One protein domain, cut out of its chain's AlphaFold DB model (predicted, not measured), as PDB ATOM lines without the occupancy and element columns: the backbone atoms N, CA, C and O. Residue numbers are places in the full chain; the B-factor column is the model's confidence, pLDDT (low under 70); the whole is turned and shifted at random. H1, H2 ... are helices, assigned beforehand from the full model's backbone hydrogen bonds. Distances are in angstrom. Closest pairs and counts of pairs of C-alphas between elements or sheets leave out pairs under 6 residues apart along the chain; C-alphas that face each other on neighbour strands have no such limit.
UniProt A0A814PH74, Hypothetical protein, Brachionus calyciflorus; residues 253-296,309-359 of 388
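Overview. This is residues 253 to 296 and 309 to 359 of the 388 residues of the protein "Hypothetical protein" of Brachionus calyciflorus (UniProt A0A814PH74). Two long helices, H2 and H1, run side by side in opposite directions as a thin rod, near each other but only loosely paired, with end stretches that stand free. The printed part has 95 residues, with two named helices in the order H1, H2 and no named strand; the class is all helix. The whole is extended, with a radius of gyration of the C-alphas of 21.9 A, and spans 78 by 20 by 14 A.

Arrangement. H2, residues 309 to 357, is the longest helix and has a kink of 25 degrees near residue 316. Its N-to-C direction is (-0.99, 0.11, -0.07). H1, residues 253 to 294, has the direction (0.93, -0.37, 0.01). H1 and H2 are near each other, with 18 pairs of C-alphas within 10 A and the closest C-alphas 8.5 A apart. Residues 283 to 296, of which 283 to 294 belong to H1, stand free. Residues 309 to 323 and 325 to 330 of H2 stand free too, and so do residues 354 to 359, of which 354 to 357 belong to H2. Of the O i to N i+4 pairs, 37 of 38 in H1 and 43 of 45 in H2 are within hydrogen-bond range.

Along the chain. H2 has 49 residues and measures 69.5 A from C-alpha 309 at (-3.495, 30.845, -20.577) to C-alpha 357 at (-72.623, 37.330, -23.323). H1 has 42 residues and measures 62.1 A, beginning with C-alpha 253 at (-61.844, 47.317, -29.014).

Size, cuts and confidence. The two C-alphas farthest apart, those of Ser 296 and Pro 359, are 78.8 A from each other. Residues 297 to 308 are not printed, and C-alphas 296 and 309 are 13.9 A apart across this cut. The mean pLDDT of the printed part is 70.2; 44 residues are under 70, among them 288 to 296, 309 to 324 and 352 to 359.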
ATOM      1  N   ILE A 253     -62.720  47.799 -30.093       81.50
ATOM      2  CA  ILE A 253     -61.844  47.317 -29.014       81.50
ATOM      3  C   ILE A 253     -61.260  45.947 -29.370       81.50
ATOM      4  O   ILE A 253     -60.053  45.743 -29.234       81.50
ATOM      5  N   GLU A 254     -62.085  45.008 -29.837       80.44
ATOM      6  CA  GLU A 254     -61.638  43.659 -30.190       80.44
ATOM      7  C   GLU A 254     -60.617  43.686 -31.338       80.44
ATOM      8  O   GLU A 254     -59.613  42.970 -31.293       80.44
ATOM      9  N   SER A 255     -60.826  44.554 -32.331       87.69
ATOM     10  CA  SER A 255     -59.886  44.774 -33.432       87.69
ATOM     11  C   SER A 255     -58.538  45.310 -32.936       87.69
ATOM     12  O   SER A 255     -57.493  44.724 -33.229       87.69
ATOM     13  N   ARG A 256     -58.546  46.353 -32.090       84.31
ATOM     14  CA  ARG A 256     -57.321  46.920 -31.491       84.31
ATOM     15  C   ARG A 256     -56.574  45.902 -30.627       84.31
ATOM     16  O   ARG A 256     -55.348  45.845 -30.664       84.31
ATOM     17  N   LEU A 257     -57.295  45.073 -29.870       79.69
ATOM     18  CA  LEU A 257     -56.692  44.003 -29.068       79.69
ATOM     19  C   LEU A 257     -56.030  42.935 -29.947       79.69
ATOM     20  O   LEU A 257     -54.913  42.512 -29.645       79.69
ATOM     21  N   LYS A 258     -56.672  42.524 -31.049       86.44
ATOM     22  CA  LYS A 258     -56.077  41.592 -32.021       86.44
ATOM     23  C   LYS A 258     -54.821  42.175 -32.665       86.44
ATOM     24  O   LYS A 258     -53.816  41.475 -32.771       86.44
ATOM     25  N   GLU A 259     -54.851  43.452 -33.044       89.38
ATOM     26  CA  GLU A 259     -53.696  44.146 -33.617       89.38
ATOM     27  C   GLU A 259     -52.527  44.223 -32.624       89.38
ATOM     28  O   GLU A 259     -51.393  43.883 -32.969       89.38
ATOM     29  N   ASN A 260     -52.801  44.601 -31.374       83.69
ATOM     30  CA  ASN A 260     -51.787  44.667 -30.323       83.69
ATOM     31  C   ASN A 260     -51.191  43.288 -30.017       83.69
ATOM     32  O   ASN A 260     -49.972  43.167 -29.921       83.69
ATOM     33  N   LYS A 261     -52.020  42.237 -29.940       83.69
ATOM     34  CA  LYS A 261     -51.541  40.855 -29.769       83.69
ATOM     35  C   LYS A 261     -50.605  40.449 -30.911       83.69
ATOM     36  O   LYS A 261     -49.543  39.894 -30.657       83.69
ATOM     37  N   ALA A 262     -50.959  40.763 -32.158       87.12
ATOM     38  CA  ALA A 262     -50.122  40.456 -33.315       87.12
ATOM     39  C   ALA A 262     -48.788  41.228 -33.309       87.12
ATOM     40  O   ALA A 262     -47.758  40.669 -33.685       87.12
ATOM     41  N   LYS A 263     -48.788  42.495 -32.873       87.25
ATOM     42  CA  LYS A 263     -47.563  43.297 -32.702       87.25
ATOM     43  C   LYS A 263     -46.642  42.697 -31.642       87.25
ATOM     44  O   LYS A 263     -45.459  42.521 -31.918       87.25
ATOM     45  N   LEU A 264     -47.198  42.324 -30.489       81.44
ATOM     46  CA  LEU A 264     -46.444  41.722 -29.392       81.44
ATOM     47  C   LEU A 264     -45.801  40.394 -29.816       81.44
ATOM     48  O   LEU A 264     -44.611  40.193 -29.604       81.44
ATOM     49  N   ILE A 265     -46.559  39.517 -30.488       83.88
ATOM     50  CA  ILE A 265     -46.039  38.234 -30.991       83.88
ATOM     51  C   ILE A 265     -44.844  38.458 -31.928       83.88
ATOM     52  O   ILE A 265     -43.809  37.824 -31.751       83.88
ATOM     53  N   LYS A 266     -44.937  39.406 -32.870       90.38
ATOM     54  CA  LYS A 266     -43.821  39.727 -33.778       90.38
ATOM     55  C   LYS A 266     -42.576  40.228 -33.046       90.38
ATOM     56  O   LYS A 266     -41.457  39.947 -33.468       90.38
ATOM     57  N   GLU A 267     -42.754  41.008 -31.986       85.00
ATOM     58  CA  GLU A 267     -41.644  41.538 -31.191       85.00
ATOM     59  C   GLU A 267     -40.956  40.440 -30.369       85.00
ATOM     60  O   GLU A 267     -39.723  40.385 -30.319       85.00
ATOM     61  N   ILE A 268     -41.741  39.507 -29.821       80.06
ATOM     62  CA  ILE A 268     -41.243  38.301 -29.151       80.06
ATOM     63  C   ILE A 268     -40.459  37.429 -30.139       80.06
ATOM     64  O   ILE A 268     -39.316  37.071 -29.865       80.06
ATOM     65  N   GLU A 269     -41.020  37.143 -31.318       86.56
ATOM     66  CA  GLU A 269     -40.355  36.349 -32.363       86.56
ATOM     67  C   GLU A 269     -39.026  36.978 -32.804       86.56
ATOM     68  O   GLU A 269     -38.013  36.286 -32.932       86.56
ATOM     69  N   LYS A 270     -38.997  38.305 -32.984       89.00
ATOM     70  CA  LYS A 270     -37.776  39.043 -33.329       89.00
ATOM     71  C   LYS A 270     -36.721  38.946 -32.225       89.00
ATOM     72  O   LYS A 270     -35.547  38.729 -32.521       89.00
ATOM     73  N   SER A 271     -37.130  39.103 -30.969       82.25
ATOM     74  CA  SER A 271     -36.230  39.010 -29.814       82.25
ATOM     75  C   SER A 271     -35.655  37.599 -29.677       82.25
ATOM     76  O   SER A 271     -34.448  37.434 -29.505       82.25
ATOM     77  N   TYR A 272     -36.494  36.578 -29.866       83.56
ATOM     78  CA  TYR A 272     -36.080  35.178 -29.860       83.56
ATOM     79  C   TYR A 272     -35.087  34.858 -30.987       83.56
ATOM     80  O   TYR A 272     -34.090  34.172 -30.763       83.56
ATOM     81  N   HIS A 273     -35.307  35.395 -32.191       87.25
ATOM     82  CA  HIS A 273     -34.373  35.240 -33.308       87.25
ATOM     83  C   HIS A 273     -32.992  35.824 -32.987       87.25
ATOM     84  O   HIS A 273     -31.987  35.128 -33.129       87.25
ATOM     85  N   LEU A 274     -32.937  37.069 -32.498       84.75
ATOM     86  CA  LEU A 274     -31.681  37.729 -32.113       84.75
ATOM     87  C   LEU A 274     -30.944  36.954 -31.013       84.75
ATOM     88  O   LEU A 274     -29.722  36.799 -31.056       84.75
ATOM     89  N   PHE A 275     -31.687  36.431 -30.037       81.25
ATOM     90  CA  PHE A 275     -31.127  35.607 -28.974       81.25
ATOM     91  C   PHE A 275     -30.541  34.293 -29.515       81.25
ATOM     92  O   PHE A 275     -29.413  33.926 -29.179       81.25
ATOM     93  N   SER A 276     -31.256  33.622 -30.420       82.62
ATOM     94  CA  SER A 276     -30.793  32.400 -31.088       82.62
ATOM     95  C   SER A 276     -29.526  32.634 -31.924       82.62
ATOM     96  O   SER A 276     -28.572  31.854 -31.843       82.62
ATOM     97  N   GLU A 277     -29.456  33.739 -32.673       89.00
ATOM     98  CA  GLU A 277     -28.251  34.139 -33.411       89.00
ATOM     99  C   GLU A 277     -27.060  34.360 -32.478       89.00
ATOM    100  O   GLU A 277     -25.962  33.866 -32.752       89.00
ATOM    101  N   ARG A 278     -27.275  35.036 -31.344       82.50
ATOM    102  CA  ARG A 278     -26.229  35.270 -30.346       82.50
ATOM    103  C   ARG A 278     -25.728  33.965 -29.729       82.50
ATOM    104  O   ARG A 278     -24.516  33.775 -29.624       82.50
ATOM    105  N   ILE A 279     -26.626  33.038 -29.394       78.00
ATOM    106  CA  ILE A 279     -26.254  31.697 -28.917       78.00
ATOM    107  C   ILE A 279     -25.422  30.957 -29.969       78.00
ATOM    108  O   ILE A 279     -24.394  30.366 -29.636       78.00
ATOM    109  N   ASN A 280     -25.833  30.984 -31.238       82.44
ATOM    110  CA  ASN A 280     -25.103  30.313 -32.314       82.44
ATOM    111  C   ASN A 280     -23.721  30.934 -32.549       82.44
ATOM    112  O   ASN A 280     -22.746  30.204 -32.739       82.44
ATOM    113  N   TYR A 281     -23.614  32.261 -32.485       85.31
ATOM    114  CA  TYR A 281     -22.338  32.967 -32.550       85.31
ATOM    115  C   TYR A 281     -21.393  32.525 -31.426       85.31
ATOM    116  O   TYR A 281     -20.257  32.133 -31.701       85.31
ATOM    117  N   LEU A 282     -21.875  32.504 -30.180       77.19
ATOM    118  CA  LEU A 282     -21.088  32.073 -29.022       77.19
ATOM    119  C   LEU A 282     -20.654  30.608 -29.153       77.19
ATOM    120  O   LEU A 282     -19.471  30.306 -29.007       77.19
ATOM    121  N   LYS A 283     -21.568  29.703 -29.533       75.25
ATOM    122  CA  LYS A 283     -21.244  28.286 -29.786       75.25
ATOM    123  C   LYS A 283     -20.143  28.122 -30.837       75.25
ATOM    124  O   LYS A 283     -19.239  27.306 -30.657       75.25
ATOM    125  N   ASN A 284     -20.198  28.895 -31.922       78.06
ATOM    126  CA  ASN A 284     -19.183  28.850 -32.972       78.06
ATOM    127  C   ASN A 284     -17.836  29.416 -32.506       78.06
ATOM    128  O   ASN A 284     -16.804  28.811 -32.796       78.06
ATOM    129  N   LYS A 285     -17.837  30.520 -31.747       75.31
ATOM    130  CA  LYS A 285     -16.627  31.114 -31.163       75.31
ATOM    131  C   LYS A 285     -15.897  30.112 -30.256       75.31
ATOM    132  O   LYS A 285     -14.733  29.807 -30.513       75.31
ATOM    133  N   PHE A 286     -16.609  29.491 -29.310       68.50
ATOM    134  CA  PHE A 286     -16.040  28.470 -28.419       68.50
ATOM    135  C   PHE A 286     -15.538  27.225 -29.170       68.50
ATOM    136  O   PHE A 286     -14.552  26.599 -28.773       68.50
ATOM    137  N   LYS A 287     -16.185  26.839 -30.278       74.38
ATOM    138  CA  LYS A 287     -15.740  25.706 -31.105       74.38
ATOM    139  C   LYS A 287     -14.429  26.001 -31.843       74.38
ATOM    140  O   LYS A 287     -13.607  25.098 -31.991       74.38
ATOM    141  N   ILE A 288     -14.232  27.238 -32.304       61.44
ATOM    142  CA  ILE A 288     -13.003  27.675 -32.983       61.44
ATOM    143  C   ILE A 288     -11.842  27.754 -31.987       61.44
ATOM    144  O   ILE A 288     -10.770  27.225 -32.271       61.44
ATOM    145  N   GLU A 289     -12.065  28.335 -30.808       58.38
ATOM    146  CA  GLU A 289     -11.043  28.443 -29.757       58.38
ATOM    147  C   GLU A 289     -10.548  27.061 -29.303       58.38
ATOM    148  O   GLU A 289      -9.341  26.825 -29.251       58.38
ATOM    149  N   ASN A 290     -11.452  26.094 -29.118       55.22
ATOM    150  CA  ASN A 290     -11.082  24.712 -28.794       55.22
ATOM    151  C   ASN A 290     -10.310  23.994 -29.916       55.22
ATOM    152  O   ASN A 290      -9.518  23.095 -29.640       55.22
ATOM    153  N   LYS A 291     -10.523  24.370 -31.183       59.59
ATOM    154  CA  LYS A 291      -9.793  23.786 -32.317       59.59
ATOM    155  C   LYS A 291      -8.370  24.347 -32.426       59.59
ATOM    156  O   LYS A 291      -7.435  23.580 -32.616       59.59
ATOM    157  N   ILE A 292      -8.196  25.652 -32.210       54.00
ATOM    158  CA  ILE A 292      -6.881  26.321 -32.210       54.00
ATOM    159  C   ILE A 292      -5.968  25.766 -31.102       54.00
ATOM    160  O   ILE A 292      -4.764  25.632 -31.307       54.00
ATOM    161  N   ILE A 293      -6.533  25.389 -29.951       53.06
ATOM    162  CA  ILE A 293      -5.785  24.788 -28.834       53.06
ATOM    163  C   ILE A 293      -5.243  23.387 -29.180       53.06
ATOM    164  O   ILE A 293      -4.218  22.983 -28.631       53.06
ATOM    165  N   ASN A 294      -5.889  22.656 -30.094       50.53
ATOM    166  CA  ASN A 294      -5.523  21.277 -30.434       50.53
ATOM    167  C   ASN A 294      -4.542  21.153 -31.614       50.53
ATOM    168  O   ASN A 294      -3.882  20.124 -31.724       50.53
ATOM    169  N   ASP A 295      -4.408  22.183 -32.458       52.88
ATOM    170  CA  ASP A 295      -3.595  22.131 -33.688       52.88
ATOM    171  C   ASP A 295      -2.152  22.686 -33.521       52.88
ATOM    172  O   ASP A 295      -1.403  22.763 -34.495       52.88
ATOM    173  N   SER A 296      -1.716  23.074 -32.313       50.50
ATOM    174  CA  SER A 296      -0.361  23.615 -32.077       50.50
ATOM    175  C   SER A 296       0.659  22.536 -31.681       50.50
ATOM    176  O   SER A 296       0.516  21.868 -30.660       50.50
ATOM    177  N   LEU A 309      -2.173  30.693 -19.967       52.50
ATOM    178  CA  LEU A 309      -3.495  30.845 -20.577       52.50
ATOM    179  C   LEU A 309      -4.586  30.241 -19.711       52.50
ATOM    180  O   LEU A 309      -5.598  30.895 -19.589       52.50
ATOM    181  N   ASN A 310      -4.385  29.100 -19.050       49.56
ATOM    182  CA  ASN A 310      -5.341  28.561 -18.084       49.56
ATOM    183  C   ASN A 310      -5.503  29.524 -16.905       49.56
ATOM    184  O   ASN A 310      -6.622  29.879 -16.591       49.56
ATOM    185  N   SER A 311      -4.421  30.108 -16.370       56.09
ATOM    186  CA  SER A 311      -4.552  31.137 -15.322       56.09
ATOM    187  C   SER A 311      -5.280  32.417 -15.779       56.09
ATOM    188  O   SER A 311      -5.898  33.097 -14.968       56.09
ATOM    189  N   LYS A 312      -5.229  32.751 -17.080       49.00
ATOM    190  CA  LYS A 312      -5.961  33.886 -17.676       49.00
ATOM    191  C   LYS A 312      -7.368  33.518 -18.159       49.00
ATOM    192  O   LYS A 312      -8.230  34.384 -18.161       49.00
ATOM    193  N   MET A 313      -7.604  32.276 -18.570       44.94
ATOM    194  CA  MET A 313      -8.901  31.733 -18.975       44.94
ATOM    195  C   MET A 313      -9.745  31.399 -17.751       44.94
ATOM    196  O   MET A 313     -10.941  31.599 -17.813       44.94
ATOM    197  N   ASP A 314      -9.161  30.987 -16.627       50.00
ATOM    198  CA  ASP A 314      -9.898  30.779 -15.377       50.00
ATOM    199  C   ASP A 314     -10.414  32.109 -14.800       50.00
ATOM    200  O   ASP A 314     -11.443  32.127 -14.138       50.00
ATOM    201  N   HIS A 315      -9.752  33.238 -15.091       51.19
ATOM    202  CA  HIS A 315     -10.277  34.580 -14.795       51.19
ATOM    203  C   HIS A 315     -11.233  35.097 -15.884       51.19
ATOM    204  O   HIS A 315     -12.343  35.502 -15.569       51.19
ATOM    205  N   ASN A 316     -10.869  35.027 -17.171       45.84
ATOM    206  CA  ASN A 316     -11.702  35.599 -18.239       45.84
ATOM    207  C   ASN A 316     -12.944  34.754 -18.592       45.84
ATOM    208  O   ASN A 316     -13.958  35.318 -18.984       45.84
ATOM    209  N   ASN A 317     -12.899  33.422 -18.461       48.50
ATOM    210  CA  ASN A 317     -14.086  32.579 -18.638       48.50
ATOM    211  C   ASN A 317     -15.022  32.661 -17.435       48.50
ATOM    212  O   ASN A 317     -16.202  32.411 -17.632       48.50
ATOM    213  N   SER A 318     -14.529  32.984 -16.229       58.88
ATOM    214  CA  SER A 318     -15.401  33.285 -15.084       58.88
ATOM    215  C   SER A 318     -16.241  34.510 -15.409       58.88
ATOM    216  O   SER A 318     -17.458  34.413 -15.422       58.88
ATOM    217  N   ASP A 319     -15.602  35.606 -15.824       57.91
ATOM    218  CA  ASP A 319     -16.305  36.844 -16.173       57.91
ATOM    219  C   ASP A 319     -17.257  36.669 -17.377       57.91
ATOM    220  O   ASP A 319     -18.344  37.251 -17.410       57.91
ATOM    221  N   ASP A 320     -16.884  35.856 -18.376       60.59
ATOM    222  CA  ASP A 320     -17.745  35.559 -19.529       60.59
ATOM    223  C   ASP A 320     -18.896  34.590 -19.183       60.59
ATOM    224  O   ASP A 320     -19.988  34.741 -19.736       60.59
ATOM    225  N   LEU A 321     -18.694  33.623 -18.274       63.16
ATOM    226  CA  LEU A 321     -19.754  32.747 -17.747       63.16
ATOM    227  C   LEU A 321     -20.713  33.520 -16.849       63.16
ATOM    228  O   LEU A 321     -21.918  33.385 -17.032       63.16
ATOM    229  N   ASP A 322     -20.195  34.373 -15.969       67.56
ATOM    230  CA  ASP A 322     -20.980  35.232 -15.085       67.56
ATOM    231  C   ASP A 322     -21.809  36.231 -15.910       67.56
ATOM    232  O   ASP A 322     -22.991  36.443 -15.636       67.56
ATOM    233  N   ASN A 323     -21.252  36.778 -16.999       67.00
ATOM    234  CA  ASN A 323     -22.014  37.588 -17.957       67.00
ATOM    235  C   ASN A 323     -23.076  36.777 -18.715       67.00
ATOM    236  O   ASN A 323     -24.165  37.286 -18.982       67.00
ATOM    237  N   LEU A 324     -22.784  35.532 -19.101       61.94
ATOM    238  CA  LEU A 324     -23.759  34.657 -19.760       61.94
ATOM    239  C   LEU A 324     -24.894  34.263 -18.815       61.94
ATOM    240  O   LEU A 324     -26.047  34.261 -19.237       61.94
ATOM    241  N   GLU A 325     -24.580  33.972 -17.557       71.19
ATOM    242  CA  GLU A 325     -25.541  33.666 -16.504       71.19
ATOM    243  C   GLU A 325     -26.387  34.897 -16.167       71.19
ATOM    244  O   GLU A 325     -27.612  34.800 -16.096       71.19
ATOM    245  N   PHE A 326     -25.773  36.081 -16.088       73.19
ATOM    246  CA  PHE A 326     -26.485  37.348 -15.941       73.19
ATOM    247  C   PHE A 326     -27.460  37.595 -17.099       73.19
ATOM    248  O   PHE A 326     -28.640  37.848 -16.865       73.19
ATOM    249  N   MET A 327     -27.013  37.453 -18.352       61.53
ATOM    250  CA  MET A 327     -27.884  37.618 -19.522       61.53
ATOM    251  C   MET A 327     -28.984  36.556 -19.603       61.53
ATOM    252  O   MET A 327     -30.077  36.849 -20.083       61.53
ATOM    253  N   LEU A 328     -28.712  35.319 -19.176       70.06
ATOM    254  CA  LEU A 328     -29.716  34.255 -19.126       70.06
ATOM    255  C   LEU A 328     -30.785  34.576 -18.074       70.06
ATOM    256  O   LEU A 328     -31.974  34.424 -18.345       70.06
ATOM    257  N   ASN A 329     -30.374  35.076 -16.909       70.56
ATOM    258  CA  ASN A 329     -31.279  35.513 -15.849       70.56
ATOM    259  C   ASN A 329     -32.107  36.732 -16.277       70.56
ATOM    260  O   ASN A 329     -33.314  36.758 -16.046       70.56
ATOM    261  N   GLU A 330     -31.500  37.697 -16.968       70.88
ATOM    262  CA  GLU A 330     -32.208  38.847 -17.540       70.88
ATOM    263  C   GLU A 330     -33.214  38.411 -18.619       70.88
ATOM    264  O   GLU A 330     -34.361  38.859 -18.617       70.88
ATOM    265  N   ALA A 331     -32.836  37.477 -19.497       62.53
ATOM    266  CA  ALA A 331     -33.734  36.925 -20.509       62.53
ATOM    267  C   ALA A 331     -34.912  36.157 -19.887       62.53
ATOM    268  O   ALA A 331     -36.049  36.334 -20.324       62.53
ATOM    269  N   ASN A 332     -34.664  35.350 -18.852       69.88
ATOM    270  CA  ASN A 332     -35.714  34.639 -18.120       69.88
ATOM    271  C   ASN A 332     -36.673  35.617 -17.434       69.88
ATOM    272  O   ASN A 332     -37.885  35.467 -17.564       69.88
ATOM    273  N   TYR A 333     -36.145  36.663 -16.795       76.94
ATOM    274  CA  TYR A 333     -36.952  37.712 -16.177       76.94
ATOM    275  C   TYR A 333     -37.843  38.435 -17.198       76.94
ATOM    276  O   TYR A 333     -39.038  38.625 -16.967       76.94
ATOM    277  N   ILE A 334     -37.295  38.801 -18.362       67.81
ATOM    278  CA  ILE A 334     -38.074  39.414 -19.448       67.81
ATOM    279  C   ILE A 334     -39.167  38.454 -19.936       67.81
ATOM    280  O   ILE A 334     -40.296  38.883 -20.186       67.81
ATOM    281  N   ASN A 335     -38.862  37.160 -20.047       68.38
ATOM    282  CA  ASN A 335     -39.824  36.158 -20.488       68.38
ATOM    283  C   ASN A 335     -40.974  35.981 -19.476       68.38
ATOM    284  O   ASN A 335     -42.137  35.967 -19.874       68.38
ATOM    285  N   GLU A 336     -40.677  35.967 -18.173       75.56
ATOM    286  CA  GLU A 336     -41.688  35.949 -17.103       75.56
ATOM    287  C   GLU A 336     -42.589  37.197 -17.134       75.56
ATOM    288  O   GLU A 336     -43.811  37.097 -16.987       75.56
ATOM    289  N   GLN A 337     -42.020  38.385 -17.382       73.25
ATOM    290  CA  GLN A 337     -42.795  39.626 -17.528       73.25
ATOM    291  C   GLN A 337     -43.725  39.590 -18.748       73.25
ATOM    292  O   GLN A 337     -44.873  40.049 -18.679       73.25
ATOM    293  N   LEU A 338     -43.254  39.028 -19.865       67.50
ATOM    294  CA  LEU A 338     -44.048  38.864 -21.081       67.50
ATOM    295  C   LEU A 338     -45.183  37.851 -20.887       67.50
ATOM    296  O   LEU A 338     -46.317  38.149 -21.266       67.50
ATOM    297  N   GLU A 339     -44.925  36.704 -20.254       72.12
ATOM    298  CA  GLU A 339     -45.958  35.712 -19.928       72.12
ATOM    299  C   GLU A 339     -47.013  36.275 -18.968       72.12
ATOM    300  O   GLU A 339     -48.214  36.097 -19.186       72.12
ATOM    301  N   SER A 340     -46.592  37.024 -17.944       77.88
ATOM    302  CA  SER A 340     -47.499  37.716 -17.021       77.88
ATOM    303  C   SER A 340     -48.398  38.725 -17.749       77.88
ATOM    304  O   SER A 340     -49.623  38.720 -17.588       77.88
ATOM    305  N   SER A 341     -47.809  39.533 -18.636       67.62
ATOM    306  CA  SER A 341     -48.540  40.503 -19.457       67.62
ATOM    307  C   SER A 341     -49.538  39.822 -20.398       67.62
ATOM    308  O   SER A 341     -50.671  40.285 -20.557       67.62
ATOM    309  N   LEU A 342     -49.153  38.693 -20.999       71.50
ATOM    310  CA  LEU A 342     -50.008  37.922 -21.899       71.50
ATOM    311  C   LEU A 342     -51.195  37.303 -21.143       71.50
ATOM    312  O   LEU A 342     -52.338  37.461 -21.577       71.50
ATOM    313  N   ASN A 343     -50.954  36.724 -19.963       75.94
ATOM    314  CA  ASN A 343     -52.002  36.218 -19.072       75.94
ATOM    315  C   ASN A 343     -52.990  37.318 -18.656       75.94
ATOM    316  O   ASN A 343     -54.206  37.104 -18.651       75.94
ATOM    317  N   GLN A 344     -52.503  38.523 -18.351       74.12
ATOM    318  CA  GLN A 344     -53.363  39.654 -18.003       74.12
ATOM    319  C   GLN A 344     -54.258  40.082 -19.177       74.12
ATOM    320  O   GLN A 344     -55.449  40.356 -18.993       74.12
ATOM    321  N   VAL A 345     -53.717  40.105 -20.398       68.06
ATOM    322  CA  VAL A 345     -54.494  40.389 -21.616       68.06
ATOM    323  C   VAL A 345     -55.561  39.318 -21.843       68.06
ATOM    324  O   VAL A 345     -56.707  39.658 -22.139       68.06
ATOM    325  N   GLU A 346     -55.235  38.040 -21.657       73.44
ATOM    326  CA  GLU A 346     -56.200  36.945 -21.801       73.44
ATOM    327  C   GLU A 346     -57.328  37.019 -20.769       73.44
ATOM    328  O   GLU A 346     -58.504  36.907 -21.132       73.44
ATOM    329  N   GLN A 347     -57.013  37.323 -19.507       75.31
ATOM    330  CA  GLN A 347     -58.027  37.561 -18.477       75.31
ATOM    331  C   GLN A 347     -58.942  38.738 -18.825       75.31
ATOM    332  O   GLN A 347     -60.157  38.659 -18.632       75.31
ATOM    333  N   ASN A 348     -58.389  39.824 -19.370       69.75
ATOM    334  CA  ASN A 348     -59.179  40.972 -19.807       69.75
ATOM    335  C   ASN A 348     -60.099  40.613 -20.983       69.75
ATOM    336  O   ASN A 348     -61.267  40.999 -20.976       69.75
ATOM    337  N   ILE A 349     -59.628  39.811 -21.945       67.62
ATOM    338  CA  ILE A 349     -60.462  39.297 -23.041       67.62
ATOM    339  C   ILE A 349     -61.621  38.454 -22.490       67.62
ATOM    340  O   ILE A 349     -62.759  38.626 -22.927       67.62
ATOM    341  N   VAL A 350     -61.367  37.573 -21.519       73.88
ATOM    342  CA  VAL A 350     -62.417  36.756 -20.886       73.88
ATOM    343  C   VAL A 350     -63.432  37.627 -20.143       73.88
ATOM    344  O   VAL A 350     -64.635  37.418 -20.305       73.88
ATOM    345  N   LYS A 351     -62.983  38.635 -19.383       70.38
ATOM    346  CA  LYS A 351     -63.872  39.590 -18.697       70.38
ATOM    347  C   LYS A 351     -64.763  40.341 -19.686       70.38
ATOM    348  O   LYS A 351     -65.971  40.404 -19.482       70.38
ATOM    349  N   ILE A 352     -64.193  40.835 -20.784       66.44
ATOM    350  CA  ILE A 352     -64.941  41.529 -21.842       66.44
ATOM    351  C   ILE A 352     -65.961  40.587 -22.497       66.44
ATOM    352  O   ILE A 352     -67.113  40.970 -22.693       66.44
ATOM    353  N   LYS A 353     -65.584  39.334 -22.787       68.12
ATOM    354  CA  LYS A 353     -66.521  38.334 -23.324       68.12
ATOM    355  C   LYS A 353     -67.658  38.035 -22.348       68.12
ATOM    356  O   LYS A 353     -68.803  37.974 -22.779       68.12
ATOM    357  N   ARG A 354     -67.379  37.900 -21.048       69.44
ATOM    358  CA  ARG A 354     -68.422  37.685 -20.030       69.44
ATOM    359  C   ARG A 354     -69.418  38.846 -19.999       69.44
ATOM    360  O   ARG A 354     -70.616  38.608 -20.050       69.44
ATOM    361  N   ILE A 355     -68.931  40.088 -20.040       67.19
ATOM    362  CA  ILE A 355     -69.778  41.290 -20.119       67.19
ATOM    363  C   ILE A 355     -70.652  41.286 -21.389       67.19
ATOM    364  O   ILE A 355     -71.805  41.702 -21.341       67.19
ATOM    365  N   ARG A 356     -70.132  40.787 -22.520       57.72
ATOM    366  CA  ARG A 356     -70.856  40.730 -23.803       57.72
ATOM    367  C   ARG A 356     -71.941  39.646 -23.853       57.72
ATOM    368  O   ARG A 356     -72.960  39.861 -24.502       57.72
ATOM    369  N   TYR A 357     -71.728  38.494 -23.213       53.44
ATOM    370  CA  TYR A 357     -72.623  37.330 -23.323       53.44
ATOM    371  C   TYR A 357     -73.502  37.073 -22.086       53.44
ATOM    372  O   TYR A 357     -74.438  36.283 -22.179       53.44
ATOM    373  N   GLU A 358     -73.272  37.765 -20.965       49.44
ATOM    374  CA  GLU A 358     -74.149  37.744 -19.783       49.44
ATOM    375  C   GLU A 358     -74.734  39.134 -19.458       49.44
ATOM    376  O   GLU A 358     -74.527  39.653 -18.357       49.44
ATOM    377  N   PRO A 359     -75.493  39.783 -20.364       46.91
ATOM    378  CA  PRO A 359     -76.238  40.965 -19.972       46.91
ATOM    379  C   PRO A 359     -77.409  40.525 -19.078       46.91
ATOM    380  O   PRO A 359     -78.431  40.050 -19.556       46.91
TER     381      PRO A 359